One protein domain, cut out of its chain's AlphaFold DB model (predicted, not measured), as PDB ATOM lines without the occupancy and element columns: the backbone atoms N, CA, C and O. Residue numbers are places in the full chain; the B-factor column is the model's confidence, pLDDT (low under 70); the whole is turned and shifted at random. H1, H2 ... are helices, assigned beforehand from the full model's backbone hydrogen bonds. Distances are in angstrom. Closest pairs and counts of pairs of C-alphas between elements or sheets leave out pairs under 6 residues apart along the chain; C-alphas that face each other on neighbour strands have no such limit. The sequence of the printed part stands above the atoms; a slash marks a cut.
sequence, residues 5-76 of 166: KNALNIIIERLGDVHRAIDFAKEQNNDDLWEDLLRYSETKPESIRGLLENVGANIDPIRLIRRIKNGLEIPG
ATOM      1  N   LYS A   5     -15.421  -8.303 -40.202       83.38
ATOM      2  CA  LYS A   5     -14.358  -7.294 -40.327       83.38
ATOM      3  C   LYS A   5     -14.797  -6.143 -41.220       83.38
ATOM      4  O   LYS A   5     -14.637  -4.981 -40.852       83.38
ATOM      5  N   ASN A   6     -15.420  -6.452 -42.356       84.75
ATOM      6  CA  ASN A   6     -15.994  -5.421 -43.214       84.75
ATOM      7  C   ASN A   6     -17.163  -4.689 -42.539       84.75
ATOM      8  O   ASN A   6     -17.273  -3.472 -42.682       84.75
ATOM      9  N   ALA A   7     -17.995  -5.389 -41.765       87.38
ATOM     10  CA  ALA A   7     -19.056  -4.756 -40.983       87.38
ATOM     11  C   ALA A   7     -18.492  -3.762 -39.956       87.38
ATOM     12  O   ALA A   7     -18.936  -2.613 -39.914       87.38
ATOM     13  N   LEU A   8     -17.469  -4.168 -39.196       85.50
ATOM     14  CA  LEU A   8     -16.784  -3.293 -38.251       85.50
ATOM     15  C   LEU A   8     -16.179  -2.077 -38.970       85.50
ATOM     16  O   LEU A   8     -16.479  -0.950 -38.592       85.50
ATOM     17  N   ASN A   9     -15.434  -2.269 -40.063       84.88
ATOM     18  CA  ASN A   9     -14.854  -1.157 -40.828       84.88
ATOM     19  C   ASN A   9     -15.907  -0.142 -41.297       84.88
ATOM     20  O   ASN A   9     -15.683   1.062 -41.205       84.88
ATOM     21  N   ILE A  10     -17.087  -0.591 -41.735       85.44
ATOM     22  CA  ILE A  10     -18.174   0.323 -42.119       85.44
ATOM     23  C   ILE A  10     -18.644   1.160 -40.921       85.44
ATOM     24  O   ILE A  10     -18.881   2.361 -41.067       85.44
ATOM     25  N   ILE A  11     -18.765   0.554 -39.739       84.94
ATOM     26  CA  ILE A  11     -19.197   1.268 -38.533       84.94
ATOM     27  C   ILE A  11     -18.158   2.324 -38.139       84.94
ATOM     28  O   ILE A  11     -18.519   3.477 -37.892       84.94
ATOM     29  N   ILE A  12     -16.871   1.974 -38.135       82.44
ATOM     30  CA  ILE A  12     -15.848   2.889 -37.624       82.44
ATOM     31  C   ILE A  12     -15.386   3.929 -38.666       82.44
ATOM     32  O   ILE A  12     -15.095   5.067 -38.294       82.44
ATOM     33  N   GLU A  13     -15.312   3.589 -39.959       80.50
ATOM     34  CA  GLU A  13     -14.833   4.504 -41.015       80.50
ATOM     35  C   GLU A  13     -15.950   5.305 -41.684       80.50
ATOM     36  O   GLU A  13     -15.761   6.476 -42.006       80.50
ATOM     37  N   ARG A  14     -17.110   4.681 -41.921       79.75
ATOM     38  CA  ARG A  14     -18.207   5.295 -42.686       79.75
ATOM     39  C   ARG A  14     -19.226   5.995 -41.800       79.75
ATOM     40  O   ARG A  14     -19.710   7.059 -42.173       79.75
ATOM     41  N   LEU A  15     -19.573   5.391 -40.664       81.06
ATOM     42  CA  LEU A  15     -20.514   5.980 -39.707       81.06
ATOM     43  C   LEU A  15     -19.806   6.839 -38.652       81.06
ATOM     44  O   LEU A  15     -20.429   7.740 -38.101       81.06
ATOM     45  N   GLY A  16     -18.520   6.579 -38.386       75.50
ATOM     46  CA  GLY A  16     -17.747   7.297 -37.369       75.50
ATOM     47  C   GLY A  16     -18.256   7.068 -35.942       75.50
ATOM     48  O   GLY A  16     -17.965   7.862 -35.053       75.50
ATOM     49  N   ASP A  17     -19.032   6.004 -35.723       83.00
ATOM     50  CA  ASP A  17     -19.722   5.742 -34.462       83.00
ATOM     51  C   ASP A  17     -18.937   4.725 -33.627       83.00
ATOM     52  O   ASP A  17     -19.038   3.507 -33.809       83.00
ATOM     53  N   VAL A  18     -18.114   5.244 -32.714       80.81
ATOM     54  CA  VAL A  18     -17.253   4.431 -31.845       80.81
ATOM     55  C   VAL A  18     -18.080   3.606 -30.858       80.81
ATOM     56  O   VAL A  18     -17.735   2.455 -30.606       80.81
ATOM     57  N   HIS A  19     -19.188   4.140 -30.337       81.00
ATOM     58  CA  HIS A  19     -20.031   3.411 -29.387       81.00
ATOM     59  C   HIS A  19     -20.686   2.199 -30.049       81.00
ATOM     60  O   HIS A  19     -20.593   1.091 -29.524       81.00
ATOM     61  N   ARG A  20     -21.235   2.364 -31.260       85.12
ATOM     62  CA  ARG A  20     -21.764   1.224 -32.023       85.12
ATOM     63  C   ARG A  20     -20.696   0.206 -32.393       85.12
ATOM     64  O   ARG A  20     -20.987  -0.985 -32.405       85.12
ATOM     65  N   ALA A  21     -19.475   0.643 -32.702       85.50
ATOM     66  CA  ALA A  21     -18.380  -0.283 -32.987       85.50
ATOM     67  C   ALA A  21     -17.996  -1.112 -31.750       85.50
ATOM     68  O   ALA A  21     -17.744  -2.310 -31.869       85.50
ATOM     69  N   ILE A  22     -17.999  -0.487 -30.570       81.81
ATOM     70  CA  ILE A  22     -17.772  -1.157 -29.287       81.81
ATOM     71  C   ILE A  22     -18.876  -2.184 -29.022       81.81
ATOM     72  O   ILE A  22     -18.570  -3.326 -28.689       81.81
ATOM     73  N   ASP A  23     -20.144  -1.812 -29.191       85.50
ATOM     74  CA  ASP A  23     -21.267  -2.725 -28.948       85.50
ATOM     75  C   ASP A  23     -21.279  -3.892 -29.940       85.50
ATOM     76  O   ASP A  23     -21.451  -5.042 -29.539       85.50
ATOM     77  N   PHE A  24     -20.954  -3.632 -31.209       86.81
ATOM     78  CA  PHE A  24     -20.769  -4.680 -32.208       86.81
ATOM     79  C   PHE A  24     -19.636  -5.646 -31.825       86.81
ATOM     80  O   PHE A  24     -19.811  -6.862 -31.881       86.81
ATOM     81  N   ALA A  25     -18.482  -5.133 -31.385       83.81
ATOM     82  CA  ALA A  25     -17.366  -5.972 -30.946       83.81
ATOM     83  C   ALA A  25     -17.716  -6.807 -29.697       83.81
ATOM     84  O   ALA A  25     -17.315  -7.970 -29.605       83.81
ATOM     85  N   LYS A  26     -18.519  -6.256 -28.771       81.31
ATOM     86  CA  LYS A  26     -19.050  -6.987 -27.605       81.31
ATOM     87  C   LYS A  26     -19.980  -8.128 -28.024       81.31
ATOM     88  O   LYS A  26     -19.809  -9.241 -27.537       81.31
ATOM     89  N   GLU A  27     -20.936  -7.877 -28.919       84.88
ATOM     90  CA  GLU A  27     -21.906  -8.887 -29.374       84.88
ATOM     91  C   GLU A  27     -21.242 -10.060 -30.100       84.88
ATOM     92  O   GLU A  27     -21.648 -11.209 -29.934       84.88
ATOM     93  N   GLN A  28     -20.212  -9.779 -30.901       82.88
ATOM     94  CA  GLN A  28     -19.507 -10.810 -31.663       82.88
ATOM     95  C   GLN A  28     -18.510 -11.621 -30.816       82.88
ATOM     96  O   GLN A  28     -18.054 -12.663 -31.285       82.88
ATOM     97  N   ASN A  29     -18.165 -11.156 -29.604       77.50
ATOM     98  CA  ASN A  29     -17.228 -11.790 -28.665       77.50
ATOM     99  C   ASN A  29     -15.945 -12.326 -29.341       77.50
ATOM    100  O   ASN A  29     -15.537 -13.467 -29.125       77.50
ATOM    101  N   ASN A  30     -15.350 -11.517 -30.226       80.25
ATOM    102  CA  ASN A  30     -14.215 -11.908 -31.061       80.25
ATOM    103  C   ASN A  30     -13.007 -10.994 -30.807       80.25
ATOM    104  O   ASN A  30     -13.065  -9.792 -31.074       80.25
ATOM    105  N   ASP A  31     -11.905 -11.587 -30.347       80.69
ATOM    106  CA  ASP A  31     -10.652 -10.888 -30.041       80.69
ATOM    107  C   ASP A  31     -10.017 -10.196 -31.258       80.69
ATOM    108  O   ASP A  31      -9.433  -9.122 -31.108       80.69
ATOM    109  N   ASP A  32     -10.165 -10.746 -32.467       83.25
ATOM    110  CA  ASP A  32      -9.615 -10.139 -33.687       83.25
ATOM    111  C   ASP A  32     -10.309  -8.811 -34.017       83.25
ATOM    112  O   ASP A  32      -9.666  -7.860 -34.459       83.25
ATOM    113  N   LEU A  33     -11.623  -8.722 -33.777       84.06
ATOM    114  CA  LEU A  33     -12.388  -7.486 -33.986       84.06
ATOM    115  C   LEU A  33     -11.996  -6.415 -32.966       84.06
ATOM    116  O   LEU A  33     -11.928  -5.233 -33.302       84.06
ATOM    117  N   TRP A  34     -11.700  -6.826 -31.731       83.12
ATOM    118  CA  TRP A  34     -11.164  -5.925 -30.715       83.12
ATOM    119  C   TRP A  34      -9.777  -5.411 -31.080       83.12
ATOM    120  O   TRP A  34      -9.506  -4.226 -30.904       83.12
ATOM    121  N   GLU A  35      -8.908  -6.265 -31.614       83.56
ATOM    122  CA  GLU A  35      -7.597  -5.848 -32.110       83.56
ATOM    123  C   GLU A  35      -7.705  -4.839 -33.258       83.56
ATOM    124  O   GLU A  35      -7.022  -3.811 -33.235       83.56
ATOM    125  N   ASP A  36      -8.603  -5.077 -34.215       84.50
ATOM    126  CA  ASP A  36      -8.858  -4.154 -35.325       84.50
ATOM    127  C   ASP A  36      -9.396  -2.795 -34.813       84.50
ATOM    128  O   ASP A  36      -8.911  -1.733 -35.223       84.50
ATOM    129  N   LEU A  37     -10.318  -2.805 -33.838       84.25
ATOM    130  CA  LEU A  37     -10.848  -1.590 -33.204       84.25
ATOM    131  C   LEU A  37      -9.775  -0.824 -32.412       84.25
ATOM    132  O   LEU A  37      -9.690   0.406 -32.500       84.25
ATOM    133  N   LEU A  38      -8.926  -1.539 -31.668       82.62
ATOM    134  CA  LEU A  38      -7.824  -0.947 -30.911       82.62
ATOM    135  C   LEU A  38      -6.826  -0.270 -31.853       82.62
ATOM    136  O   LEU A  38      -6.517   0.903 -31.642       82.62
ATOM    137  N   ARG A  39      -6.390  -0.945 -32.926       84.00
ATOM    138  CA  ARG A  39      -5.460  -0.366 -33.915       84.00
ATOM    139  C   ARG A  39      -6.018   0.894 -34.568       84.00
ATOM    140  O   ARG A  39      -5.283   1.858 -34.764       84.00
ATOM    141  N   TYR A  40      -7.314   0.916 -34.873       81.12
ATOM    142  CA  TYR A  40      -7.965   2.111 -35.403       81.12
ATOM    143  C   TYR A  40      -7.949   3.276 -34.396       81.12
ATOM    144  O   TYR A  40      -7.699   4.428 -34.765       81.12
ATOM    145  N   SER A  41      -8.190   2.980 -33.117       78.69
ATOM    146  CA  SER A  41      -8.301   3.989 -32.058       78.69
ATOM    147  C   SER A  41      -6.972   4.635 -31.643       78.69
ATOM    148  O   SER A  41      -6.982   5.764 -31.163       78.69
ATOM    149  N   GLU A  42      -5.822   3.995 -31.893       80.06
ATOM    150  CA  GLU A  42      -4.480   4.466 -31.484       80.06
ATOM    151  C   GLU A  42      -4.116   5.881 -31.964       80.06
ATOM    152  O   GLU A  42      -3.228   6.529 -31.407       80.06
ATOM    153  N   THR A  43      -4.771   6.360 -33.021       75.31
ATOM    154  CA  THR A  43      -4.507   7.674 -33.629       75.31
ATOM    155  C   THR A  43      -5.591   8.712 -33.340       75.31
ATOM    156  O   THR A  43      -5.445   9.863 -33.746       75.31
ATOM    157  N   LYS A  44      -6.672   8.332 -32.644       81.12
ATOM    158  CA  LYS A  44      -7.886   9.144 -32.486       81.12
ATOM    159  C   LYS A  44      -8.234   9.327 -31.003       81.12
ATOM    160  O   LYS A  44      -8.790   8.408 -30.398       81.12
ATOM    161  N   PRO A  45      -7.971  10.512 -30.420       79.94
ATOM    162  CA  PRO A  45      -8.231  10.789 -29.004       79.94
ATOM    163  C   PRO A  45      -9.682  10.536 -28.575       79.94
ATOM    164  O   PRO A  45      -9.921   9.921 -27.539       79.94
ATOM    165  N   GLU A  46     -10.650  10.927 -29.410       78.06
ATOM    166  CA  GLU A  46     -12.083  10.708 -29.154       78.06
ATOM    167  C   GLU A  46     -12.448   9.219 -29.092       78.06
ATOM    168  O   GLU A  46     -13.259   8.798 -28.268       78.06
ATOM    169  N   SER A  47     -11.810   8.388 -29.924       78.88
ATOM    170  CA  SER A  47     -12.026   6.940 -29.907       78.88
ATOM    171  C   SER A  47     -11.438   6.295 -28.655       78.88
ATOM    172  O   SER A  47     -12.072   5.420 -28.074       78.88
ATOM    173  N   ILE A  48     -10.261   6.744 -28.204       80.69
ATOM    174  CA  ILE A  48      -9.652   6.269 -26.951       80.69
ATOM    175  C   ILE A  48     -10.533   6.637 -25.760       80.69
ATOM    176  O   ILE A  48     -10.733   5.808 -24.875       80.69
ATOM    177  N   ARG A  49     -11.100   7.846 -25.749       79.44
ATOM    178  CA  ARG A  49     -12.048   8.268 -24.717       79.44
ATOM    179  C   ARG A  49     -13.295   7.378 -24.697       79.44
ATOM    180  O   ARG A  49     -13.627   6.839 -23.646       79.44
ATOM    181  N   GLY A  50     -13.939   7.177 -25.849       79.19
ATOM    182  CA  GLY A  50     -15.123   6.318 -25.948       79.19
ATOM    183  C   GLY A  50     -14.839   4.872 -25.527       79.19
ATOM    184  O   GLY A  50     -15.668   4.248 -24.867       79.19
ATOM    185  N   LEU A  51     -13.641   4.363 -25.840       80.50
ATOM    186  CA  LEU A  51     -13.176   3.065 -25.356       80.50
ATOM    187  C   LEU A  51     -13.019   3.058 -23.837       80.50
ATOM    188  O   LEU A  51     -13.607   2.183 -23.213       80.50
ATOM    189  N   LEU A  52     -12.303   4.031 -23.255       77.38
ATOM    190  CA  LEU A  52     -12.074   4.161 -21.807       77.38
ATOM    191  C   LEU A  52     -13.387   4.176 -21.010       77.38
ATOM    192  O   LEU A  52     -13.515   3.448 -20.031       77.38
ATOM    193  N   GLU A  53     -14.384   4.931 -21.467       76.62
ATOM    194  CA  GLU A  53     -15.702   5.024 -20.821       76.62
ATOM    195  C   GLU A  53     -16.502   3.704 -20.878       76.62
ATOM    196  O   GLU A  53     -17.418   3.503 -20.087       76.62
ATOM    197  N   ASN A  54     -16.153   2.777 -21.778       74.75
ATOM    198  CA  ASN A  54     -16.883   1.527 -22.013       74.75
ATOM    199  C   ASN A  54     -16.097   0.254 -21.635       74.75
ATOM    200  O   ASN A  54     -16.549  -0.851 -21.949       74.75
ATOM    201  N   VAL A  55     -14.945   0.376 -20.957       67.12
ATOM    202  CA  VAL A  55     -14.052  -0.761 -20.628       67.12
ATOM    203  C   VAL A  55     -14.629  -1.721 -19.576       67.12
ATOM    204  O   VAL A  55     -14.157  -2.846 -19.472       67.12
ATOM    205  N   GLY A  56     -15.671  -1.338 -18.833       56.00
ATOM    206  CA  GLY A  56     -16.046  -1.906 -17.525       56.00
ATOM    207  C   GLY A  56     -16.322  -3.416 -17.362       56.00
ATOM    208  O   GLY A  56     -16.649  -3.812 -16.249       56.00
ATOM    209  N   ALA A  57     -16.193  -4.275 -18.383       58.84
ATOM    210  CA  ALA A  57     -16.325  -5.731 -18.199       58.84
ATOM    211  C   ALA A  57     -15.580  -6.618 -19.218       58.84
ATOM    212  O   ALA A  57     -15.159  -7.713 -18.860       58.84
ATOM    213  N   ASN A  58     -15.417  -6.180 -20.473       61.59
ATOM    214  CA  ASN A  58     -15.041  -7.087 -21.576       61.59
ATOM    215  C   ASN A  58     -13.625  -6.874 -22.133       61.59
ATOM    216  O   ASN A  58     -13.153  -7.689 -22.920       61.59
ATOM    217  N   ILE A  59     -12.939  -5.794 -21.747       67.31
ATOM    218  CA  ILE A  59     -11.569  -5.496 -22.183       67.31
ATOM    219  C   ILE A  59     -10.681  -5.297 -20.967       67.31
ATOM    220  O   ILE A  59     -11.068  -4.645 -20.003       67.31
ATOM    221  N   ASP A  60      -9.451  -5.794 -21.062       68.62
ATOM    222  CA  ASP A  60      -8.393  -5.446 -20.125       68.62
ATOM    223  C   ASP A  60      -7.966  -3.970 -20.317       68.62
ATOM    224  O   ASP A  60      -7.357  -3.640 -21.348       68.62
ATOM    225  N   PRO A  61      -8.233  -3.069 -19.349       70.75
ATOM    226  CA  PRO A  61      -7.832  -1.662 -19.427       70.75
ATOM    227  C   PRO A  61      -6.320  -1.490 -19.620       70.75
ATOM    228  O   PRO A  61      -5.884  -0.519 -20.241       70.75
ATOM    229  N   ILE A  62      -5.502  -2.440 -19.154       77.25
ATOM    230  CA  ILE A  62      -4.044  -2.387 -19.295       77.25
ATOM    231  C   ILE A  62      -3.640  -2.473 -20.773       77.25
ATOM    232  O   ILE A  62      -2.706  -1.782 -21.195       77.25
ATOM    233  N   ARG A  63      -4.347  -3.276 -21.584       78.56
ATOM    234  CA  ARG A  63      -4.078  -3.405 -23.029       78.56
ATOM    235  C   ARG A  63      -4.311  -2.090 -23.762       78.56
ATOM    236  O   ARG A  63      -3.513  -1.746 -24.631       78.56
ATOM    237  N   LEU A  64      -5.361  -1.357 -23.392       79.00
ATOM    238  CA  LEU A  64      -5.676  -0.054 -23.972       79.00
ATOM    239  C   LEU A  64      -4.634   0.996 -23.562       79.00
ATOM    240  O   LEU A  64      -4.058   1.654 -24.424       79.00
ATOM    241  N   ILE A  65      -4.326   1.097 -22.263       78.75
ATOM    242  CA  ILE A  65      -3.380   2.090 -21.725       78.75
ATOM    243  C   ILE A  65      -1.989   1.941 -22.353       78.75
ATOM    244  O   ILE A  65      -1.368   2.936 -22.718       78.75
ATOM    245  N   ARG A  66      -1.505   0.705 -22.538       82.81
ATOM    246  CA  ARG A  66      -0.179   0.439 -23.127       82.81
ATOM    247  C   ARG A  66      -0.033   0.889 -24.584       82.81
ATOM    248  O   ARG A  66       1.095   1.018 -25.048       82.81
ATOM    249  N   ARG A  67      -1.136   1.090 -25.310       79.69
ATOM    250  CA  ARG A  67      -1.128   1.507 -26.722       79.69
ATOM    251  C   ARG A  67      -1.204   3.019 -26.911       79.69
ATOM    252  O   ARG A  67      -0.952   3.505 -28.012       79.69
ATOM    253  N   ILE A  68      -1.528   3.768 -25.859       81.69
ATOM    254  CA  ILE A  68      -1.599   5.228 -25.922       81.69
ATOM    255  C   ILE A  68      -0.182   5.781 -26.118       81.69
ATOM    256  O   ILE A  68       0.718   5.525 -25.320       81.69
ATOM    257  N   LYS A  69       0.027   6.542 -27.198       80.50
ATOM    258  CA  LYS A  69       1.317   7.185 -27.477       80.50
ATOM    259  C   LYS A  69       1.584   8.317 -26.485       80.50
ATOM    260  O   LYS A  69       0.696   9.110 -26.177       80.50
ATOM    261  N   ASN A  70       2.835   8.433 -26.041       77.00
ATOM    262  CA  ASN A  70       3.271   9.538 -25.189       77.00
ATOM    263  C   ASN A  70       3.060  10.886 -25.897       77.00
ATOM    264  O   ASN A  70       3.435  11.038 -27.059       77.00
ATOM    265  N   GLY A  71       2.488  11.858 -25.183       77.88
ATOM    266  CA  GLY A  71       2.198  13.195 -25.713       77.88
ATOM    267  C   GLY A  71       0.877  13.316 -26.481       77.88
ATOM    268  O   GLY A  71       0.597  14.384 -27.013       77.88
ATOM    269  N   LEU A  72       0.060  12.256 -26.544       81.19
ATOM    270  CA  LEU A  72      -1.293  12.344 -27.086       81.19
ATOM    271  C   LEU A  72      -2.217  13.046 -26.079       81.19
ATOM    272  O   LEU A  72      -2.469  12.518 -24.995       81.19
ATOM    273  N   GLU A  73      -2.741  14.216 -26.441       79.25
ATOM    274  CA  GLU A  73      -3.759  14.900 -25.643       79.25
ATOM    275  C   GLU A  73      -5.120  14.234 -25.856       79.25
ATOM    276  O   GLU A  73      -5.668  14.235 -26.959       79.25
ATOM    277  N   ILE A  74      -5.656  13.644 -24.787       81.25
ATOM    278  CA  ILE A  74      -6.987  13.040 -24.781       81.25
ATOM    279  C   ILE A  74      -7.923  13.971 -24.003       81.25
ATOM    280  O   ILE A  74      -7.762  14.119 -22.785       81.25
ATOM    281  N   PRO A  75      -8.894  14.620 -24.666       79.19
ATOM    282  CA  PRO A  75      -9.835  15.503 -23.991       79.19
ATOM    283  C   PRO A  75     -10.698  14.705 -23.006       79.19
ATOM    284  O   PRO A  75     -11.085  13.575 -23.285       79.19
ATOM    285  N   GLY A  76     -10.981  15.270 -21.830       78.31
ATOM    286  CA  GLY A  76     -11.830  14.621 -20.817       78.31
ATOM    287  C   GLY A  76     -11.235  13.362 -20.167       78.31
ATOM    288  O   GLY A  76     -11.942  12.627 -19.478       78.31
TER     289      GLY A  76
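Overview. This is residues 5 to 76 of the 166 residues of an uncharacterized protein of Rickenella mellea (UniProt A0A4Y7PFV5). Three helices of equal residue count, H1, H2 and H3, make a small up-and-down bundle, their centres at the corners of a triangle, and H4 packs at a slant on H2. The short helix H5 lies near H4 and H3, away from H1, and residues 66 to 76 form a tail with no named element. The printed part has 72 residues with five named helices, H1 to H5 in chain order, and no named strand; the class is all helix. It is compact, with a radius of gyration of the C-alphas of 11.4 A, and its C-alphas span 32 by 25 by 18 A.

Along the chain. H2 holds residues 18 to 28 and measures 15.4 A from first to last C-alpha, beginning at C-alpha 18 (-17.253, 4.431, -31.845). H1, residues 5 to 15, measures 14.6 A and begins at C-alpha 5 (-14.358, -7.294, -40.327). H3, residues 31 to 41, measures 15.2 A. H4, residues 45 to 53, measures 12.5 A. H5, residues 61 to 65, measures 6.3 A and ends at C-alpha 65 (-3.380, 2.090, -21.725).

Arrangement. H2 is the hub and touches H1, H3 and H4. H1 and H2 form a helical hairpin, opposite ways at a shallow tilt of 18 degrees; their closest C-alphas, of Ile 11 and Ala 21, are 5.8 A apart. H2 and H3 form another, opposite ways at a shallow tilt of 10 degrees, with the closest C-alphas those of Ala 25 and Leu 33, 6.0 A apart. H1 and H3 run the same way at a shallow tilt of 28 degrees and only just touch, with 3 pairs of C-alphas within 8 A; the closest are those of Lys 5 and Leu 33, at 6.6 A. The bundle of H1, H2 and H3 is up and down, each helix running against the one before it. H4 touches H2 at a steep tilt of 50 degrees, the same way; the closest C-alphas, of Val 18 and Ser 47, are 6.1 A apart. H5 is close to H4 but not clearly touching, with the closest C-alphas those of Leu 52 and Pro 61, 7.6 A apart. H1 is apart from H4 and H5, and H2 is apart from H5. In H2, H3, H4 and H5 every O i to N i+4 pair is within hydrogen-bond range; in H1, 6 of 7 are.

Size, cuts and confidence. The two C-alphas farthest apart, of Gln 28 and Gly 71, are 32.9 A apart. The printed part has no cut. The links from H1 to H2, H2 to H3 and H3 to H4 are tight, the link from H4 to H5 is short, and no link is long. The mean pLDDT of the printed part is 79.6, and residues 55 to 60, in the link between H4 and H5, are under 70.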